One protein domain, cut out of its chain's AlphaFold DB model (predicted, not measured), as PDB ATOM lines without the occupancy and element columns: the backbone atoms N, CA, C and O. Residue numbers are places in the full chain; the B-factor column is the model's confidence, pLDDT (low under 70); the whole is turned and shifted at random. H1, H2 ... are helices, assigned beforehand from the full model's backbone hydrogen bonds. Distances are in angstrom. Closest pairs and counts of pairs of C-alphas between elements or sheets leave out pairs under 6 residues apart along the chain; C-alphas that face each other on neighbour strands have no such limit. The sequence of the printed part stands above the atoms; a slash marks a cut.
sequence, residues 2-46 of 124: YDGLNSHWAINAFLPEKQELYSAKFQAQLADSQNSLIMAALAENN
ATOM      1  N   TYR A   2      40.038 -44.177 -58.472       71.44
ATOM      2  CA  TYR A   2      40.126 -45.629 -58.212       71.44
ATOM      3  C   TYR A   2      39.851 -46.428 -59.496       71.44
ATOM      4  O   TYR A   2      38.797 -47.026 -59.664       71.44
ATOM      5  N   ASP A   3      40.779 -46.353 -60.446       84.69
ATOM      6  CA  ASP A   3      40.688 -46.959 -61.787       84.69
ATOM      7  C   ASP A   3      41.828 -47.952 -62.070       84.69
ATOM      8  O   ASP A   3      41.951 -48.462 -63.178       84.69
ATOM      9  N   GLY A   4      42.676 -48.222 -61.071       81.62
ATOM     10  CA  GLY A   4      43.859 -49.076 -61.213       81.62
ATOM     11  C   GLY A   4      45.028 -48.420 -61.955       81.62
ATOM     12  O   GLY A   4      46.087 -49.029 -62.057       81.62
ATOM     13  N   LEU A   5      44.871 -47.181 -62.435       86.94
ATOM     14  CA  LEU A   5      45.933 -46.407 -63.088       86.94
ATOM     15  C   LEU A   5      46.633 -45.447 -62.121       86.94
ATOM     16  O   LEU A   5      47.703 -44.927 -62.425       86.94
ATOM     17  N   ASN A   6      46.035 -45.217 -60.952       85.31
ATOM     18  CA  ASN A   6      46.576 -44.360 -59.911       85.31
ATOM     19  C   ASN A   6      47.046 -45.193 -58.722       85.31
ATOM     20  O   ASN A   6      46.360 -46.082 -58.222       85.31
ATOM     21  N   SER A   7      48.229 -44.860 -58.237       83.56
ATOM     22  CA  SER A   7      48.793 -45.419 -57.021       83.56
ATOM     23  C   SER A   7      48.059 -44.939 -55.756       83.56
ATOM     24  O   SER A   7      47.509 -43.839 -55.732       83.56
ATOM     25  N   HIS A   8      48.191 -45.667 -54.643       79.19
ATOM     26  CA  HIS A   8      47.610 -45.260 -53.354       79.19
ATOM     27  C   HIS A   8      48.145 -43.909 -52.822       79.19
ATOM     28  O   HIS A   8      47.354 -43.124 -52.317       79.19
ATOM     29  N   TRP A   9      49.442 -43.586 -52.969       82.31
ATOM     30  CA  TRP A   9      50.000 -42.252 -52.634       82.31
ATOM     31  C   TRP A   9      49.315 -41.115 -53.415       82.31
ATOM     32  O   TRP A   9      48.899 -40.131 -52.814       82.31
ATOM     33  N   ALA A  10      49.136 -41.274 -54.733       87.00
ATOM     34  CA  ALA A  10      48.510 -40.291 -55.604       87.00
ATOM     35  C   ALA A  10      47.046 -40.109 -55.215       87.00
ATOM     36  O   ALA A  10      46.597 -38.985 -55.065       87.00
ATOM     37  N   ILE A  11      46.332 -41.211 -54.967       85.62
ATOM     38  CA  ILE A  11      44.955 -41.174 -54.478       85.62
ATOM     39  C   ILE A  11      44.880 -40.441 -53.131       85.62
ATOM     40  O   ILE A  11      44.089 -39.512 -52.999       85.62
ATOM     41  N   ASN A  12      45.721 -40.811 -52.160       84.56
ATOM     42  CA  ASN A  12      45.728 -40.215 -50.821       84.56
ATOM     43  C   ASN A  12      46.042 -38.716 -50.841       84.56
ATOM     44  O   ASN A  12      45.494 -37.990 -50.024       84.56
ATOM     45  N   ALA A  13      46.866 -38.240 -51.779       87.00
ATOM     46  CA  ALA A  13      47.165 -36.816 -51.930       87.00
ATOM     47  C   ALA A  13      45.945 -35.969 -52.351       87.00
ATOM     48  O   ALA A  13      45.954 -34.756 -52.163       87.00
ATOM     49  N   PHE A  14      44.904 -36.593 -52.915       86.19
ATOM     50  CA  PHE A  14      43.640 -35.934 -53.262       86.19
ATOM     51  C   PHE A  14      42.530 -36.162 -52.228       86.19
ATOM     52  O   PHE A  14      41.449 -35.585 -52.368       86.19
ATOM     53  N   LEU A  15      42.753 -37.016 -51.224       83.88
ATOM     54  CA  LEU A  15      41.778 -37.247 -50.165       83.88
ATOM     55  C   LEU A  15      41.911 -36.168 -49.078       83.88
ATOM     56  O   LEU A  15      43.025 -35.736 -48.786       83.88
ATOM     57  N   PRO A  16      40.792 -35.738 -48.465       83.06
ATOM     58  CA  PRO A  16      40.842 -34.911 -47.266       83.06
ATOM     59  C   PRO A  16      41.516 -35.665 -46.108       83.06
ATOM     60  O   PRO A  16      41.746 -36.879 -46.185       83.06
ATOM     61  N   GLU A  17      41.814 -34.951 -45.020       78.81
ATOM     62  CA  GLU A  17      42.414 -35.550 -43.825       78.81
ATOM     63  C   GLU A  17      41.611 -36.768 -43.351       78.81
ATOM     64  O   GLU A  17      40.382 -36.812 -43.444       78.81
ATOM     65  N   LYS A  18      42.297 -37.789 -42.822       72.75
ATOM     66  CA  LYS A  18      41.664 -39.091 -42.530       72.75
ATOM     67  C   LYS A  18      40.450 -38.973 -41.605       72.75
ATOM     68  O   LYS A  18      39.509 -39.746 -41.756       72.75
ATOM     69  N   GLN A  19      40.448 -38.031 -40.658       71.31
ATOM     70  CA  GLN A  19      39.297 -37.819 -39.776       71.31
ATOM     71  C   GLN A  19      38.093 -37.205 -40.503       71.31
ATOM     72  O   GLN A  19      36.963 -37.400 -40.074       71.31
ATOM     73  N   GLU A  20      38.295 -36.497 -41.608       85.25
ATOM     74  CA  GLU A  20      37.213 -35.897 -42.394       85.25
ATOM     75  C   GLU A  20      36.515 -36.931 -43.289       85.25
ATOM     76  O   GLU A  20      35.364 -36.742 -43.682       85.25
ATOM     77  N   LEU A  21      37.175 -38.066 -43.558       88.00
ATOM     78  CA  LEU A  21      36.610 -39.181 -44.324       88.00
ATOM     79  C   LEU A  21      35.514 -39.945 -43.569       88.00
ATOM     80  O   LEU A  21      34.715 -40.648 -44.189       88.00
ATOM     81  N   TYR A  22      35.466 -39.833 -42.239       89.94
ATOM     82  CA  TYR A  22      34.570 -40.624 -41.402       89.94
ATOM     83  C   TYR A  22      33.645 -39.751 -40.562       89.94
ATOM     84  O   TYR A  22      34.060 -38.763 -39.966       89.94
ATOM     85  N   SER A  23      32.386 -40.169 -40.411       92.38
ATOM     86  CA  SER A  23      31.460 -39.486 -39.500       92.38
ATOM     87  C   SER A  23      31.965 -39.502 -38.050       92.38
ATOM     88  O   SER A  23      32.552 -40.488 -37.597       92.38
ATOM     89  N   ALA A  24      31.640 -38.460 -37.280       92.44
ATOM     90  CA  ALA A  24      31.969 -38.395 -35.855       92.44
ATOM     91  C   ALA A  24      31.430 -39.605 -35.065       92.44
ATOM     92  O   ALA A  24      32.096 -40.110 -34.166       92.44
ATOM     93  N   LYS A  25      30.252 -40.128 -35.443       92.62
ATOM     94  CA  LYS A  25      29.677 -41.342 -34.841       92.62
ATOM     95  C   LYS A  25      30.579 -42.560 -35.044       92.62
ATOM     96  O   LYS A  25      30.785 -43.326 -34.108       92.62
ATOM     97  N   PHE A  26      31.099 -42.747 -36.255       92.38
ATOM     98  CA  PHE A  26      32.002 -43.854 -36.565       92.38
ATOM     99  C   PHE A  26      33.319 -43.731 -35.791       92.38
ATOM    100  O   PHE A  26      33.763 -44.696 -35.180       92.38
ATOM    101  N   GLN A  27      33.897 -42.529 -35.739       91.38
ATOM    102  CA  GLN A  27      35.124 -42.274 -34.979       91.38
ATOM    103  C   GLN A  27      34.939 -42.539 -33.478       91.38
ATOM    104  O   GLN A  27      35.779 -43.190 -32.862       91.38
ATOM    105  N   ALA A  28      33.812 -42.111 -32.900       92.38
ATOM    106  CA  ALA A  28      33.482 -42.392 -31.503       92.38
ATOM    107  C   ALA A  28      33.360 -43.900 -31.229       92.38
ATOM    108  O   ALA A  28      33.831 -44.378 -30.203       92.38
ATOM    109  N   GLN A  29      32.781 -44.662 -32.163       93.88
ATOM    110  CA  GLN A  29      32.738 -46.122 -32.062       93.88
ATOM    111  C   GLN A  29      34.137 -46.747 -32.164       93.88
ATOM    112  O   GLN A  29      34.414 -47.699 -31.452       93.88
ATOM    113  N   LEU A  30      35.050 -46.240 -32.989       90.56
ATOM    114  CA  LEU A  30      36.419 -46.775 -33.016       90.56
ATOM    115  C   LEU A  30      37.208 -46.479 -31.728       90.56
ATOM    116  O   LEU A  30      38.072 -47.265 -31.353       90.56
ATOM    117  N   ALA A  31      36.916 -45.367 -31.050       90.69
ATOM    118  CA  ALA A  31      37.596 -44.979 -29.813       90.69
ATOM    119  C   ALA A  31      37.049 -45.681 -28.552       90.69
ATOM    120  O   ALA A  31      37.763 -45.802 -27.555       90.69
ATOM    121  N   ASP A  32      35.794 -46.140 -28.570       91.56
ATOM    122  CA  ASP A  32      35.159 -46.803 -27.426       91.56
ATOM    123  C   ASP A  32      35.481 -48.305 -27.381       91.56
ATOM    124  O   ASP A  32      34.804 -49.138 -27.975       91.56
ATOM    125  N   SER A  33      36.511 -48.670 -26.624       80.12
ATOM    126  CA  SER A  33      36.903 -50.075 -26.436       80.12
ATOM    127  C   SER A  33      35.897 -50.948 -25.665       80.12
ATOM    128  O   SER A  33      36.037 -52.168 -25.698       80.12
ATOM    129  N   GLN A  34      34.912 -50.369 -24.964       81.44
ATOM    130  CA  GLN A  34      34.027 -51.123 -24.062       81.44
ATOM    131  C   GLN A  34      32.641 -51.379 -24.652       81.44
ATOM    132  O   GLN A  34      32.117 -52.478 -24.493       81.44
ATOM    133  N   ASN A  35      32.043 -50.392 -25.330       87.50
ATOM    134  CA  ASN A  35      30.659 -50.494 -25.818       87.50
ATOM    135  C   ASN A  35      30.526 -50.377 -27.343       87.50
ATOM    136  O   ASN A  35      29.414 -50.276 -27.866       87.50
ATOM    137  N   SER A  36      31.637 -50.372 -28.080       94.88
ATOM    138  CA  SER A  36      31.597 -50.263 -29.536       94.88
ATOM    139  C   SER A  36      31.168 -51.556 -30.213       94.88
ATOM    140  O   SER A  36      31.834 -52.589 -30.114       94.88
ATOM    141  N   LEU A  37      30.106 -51.458 -31.015       92.88
ATOM    142  CA  LEU A  37      29.675 -52.550 -31.887       92.88
ATOM    143  C   LEU A  37      30.711 -52.841 -32.980       92.88
ATOM    144  O   LEU A  37      30.845 -53.984 -33.406       92.88
ATOM    145  N   ILE A  38      31.466 -51.826 -33.417       93.50
ATOM    146  CA  ILE A  38      32.522 -51.996 -34.424       93.50
ATOM    147  C   ILE A  38      33.688 -52.782 -33.831       93.50
ATOM    148  O   ILE A  38      34.154 -53.734 -34.447       93.50
ATOM    149  N   MET A  39      34.138 -52.423 -32.625       94.06
ATOM    150  CA  MET A  39      35.229 -53.143 -31.964       94.06
ATOM    151  C   MET A  39      34.826 -54.578 -31.625       94.06
ATOM    152  O   MET A  39      35.626 -55.489 -31.826       94.06
ATOM    153  N   ALA A  40      33.579 -54.796 -31.190       93.81
ATOM    154  CA  ALA A  40      33.043 -56.136 -30.969       93.81
ATOM    155  C   ALA A  40      33.047 -56.972 -32.260       93.81
ATOM    156  O   ALA A  40      33.556 -58.090 -32.257       93.81
ATOM    157  N   ALA A  41      32.569 -56.411 -33.377       94.69
ATOM    158  CA  ALA A  41      32.573 -57.097 -34.667       94.69
ATOM    159  C   ALA A  41      33.998 -57.401 -35.167       94.69
ATOM    160  O   ALA A  41      34.250 -58.490 -35.679       94.69
ATOM    161  N   LEU A  42      34.952 -56.478 -34.998       93.88
ATOM    162  CA  LEU A  42      36.361 -56.718 -35.336       93.88
ATOM    163  C   LEU A  42      36.959 -57.843 -34.480       93.88
ATOM    164  O   LEU A  42      37.655 -58.705 -35.008       93.88
ATOM    165  N   ALA A  43      36.656 -57.864 -33.179       92.94
ATOM    166  CA  ALA A  43      37.134 -58.898 -32.267       92.94
ATOM    167  C   ALA A  43      36.544 -60.282 -32.581       92.94
ATOM    168  O   ALA A  43      37.274 -61.272 -32.546       92.94
ATOM    169  N   GLU A  44      35.256 -60.355 -32.926       94.56
ATOM    170  CA  GLU A  44      34.589 -61.589 -33.369       94.56
ATOM    171  C   GLU A  44      35.216 -62.149 -34.656       94.56
ATOM    172  O   GLU A  44      35.277 -63.360 -34.846       94.56
ATOM    173  N   ASN A  45      35.754 -61.272 -35.509       95.62
ATOM    174  CA  ASN A  45      36.432 -61.635 -36.753       95.62
ATOM    175  C   ASN A  45      37.954 -61.820 -36.595       95.62
ATOM    176  O   ASN A  45      38.675 -61.867 -37.595       95.62
ATOM    177  N   ASN A  46      38.469 -61.959 -35.367       96.75
ATOM    178  CA  ASN A  46      39.856 -62.374 -35.162       96.75
ATOM    179  C   ASN A  46      40.087 -63.756 -35.784       96.75
ATOM    180  O   ASN A  46      39.546 -64.763 -35.338       96.75
TER     181      ASN A  46
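Overview. This is residues 2 to 46 of the 124 residues of an uncharacterized protein of Methyloprofundus sp (UniProt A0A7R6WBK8). The printed part is a wide, open U made of three short helices: H1 forms one arm by itself, the link of residues 14 to 23 and then H2 form the floor, and H3 forms the other arm, with H2 and H3 meeting in a corner by their link. The space between the arms is empty, and H1 touches no helix. The printed part has 45 residues with three named helices, H1, H2, H3 along the chain, and no named strand; the class is all helix, though under half of the residues, 22 of 45, are in named elements. The whole is extended, with a radius of gyration of the C-alphas of 14.6 A, and its outline is flat, spanning 40 by 24 by 12 A.

Along the chain. Start at C-alpha 2, at (40.126, -45.629, -58.212), and go past residues 3 to 7, which have no named element. Find C-alpha 8 at (47.610, -45.260, -53.354); here H1 begins, residues 8 to 13, 8.6 A from first to last C-alpha. After residues 14 to 23 look for C-alpha 24 at (31.969, -38.395, -35.855), where H2 begins; it holds residues 24 to 31 and is 10.6 A long. Past residues 32 to 36 comes H3, residues 37 to 44, 10.4 A long, which ends at C-alpha 44, at (34.589, -61.589, -33.369). Residues 45 and 46 follow it.

Arrangement. Look first at H1, which is apart from H2 and apart from H3. A short link of 10 residues joins H1 to H2. From H2 a tight link of 5 residues goes on to H3. H2 and H3 touch only at the corner by this link, with 5 pairs of C-alphas within 8 A; the closest are the C-alphas of Gln 29 and Ile 38, 6.3 A apart. Their lines stand at a steep tilt of 38 degrees, only just steep, and they run the same way. Along the backbones of H1, H2 and H3, every O i to N i+4 pair is within hydrogen-bond range.

Size, cuts and confidence. The two C-alphas farthest apart are those of Leu 5 and Gln 34, 41.1 A, while the first and last printed C-alphas, those of Tyr 2 and Asn 46, are 28.5 A apart. Look along residues 3 to 10, of which 8 to 10 belong to H1, and residues 12 to 18, 20 to 25 and 40 to 46: these stretches stand free. The printed part has no cut, and neither link between the helices is long. In the B-factor column the mean pLDDT of the printed part is 87.7, and no printed residue is under 70.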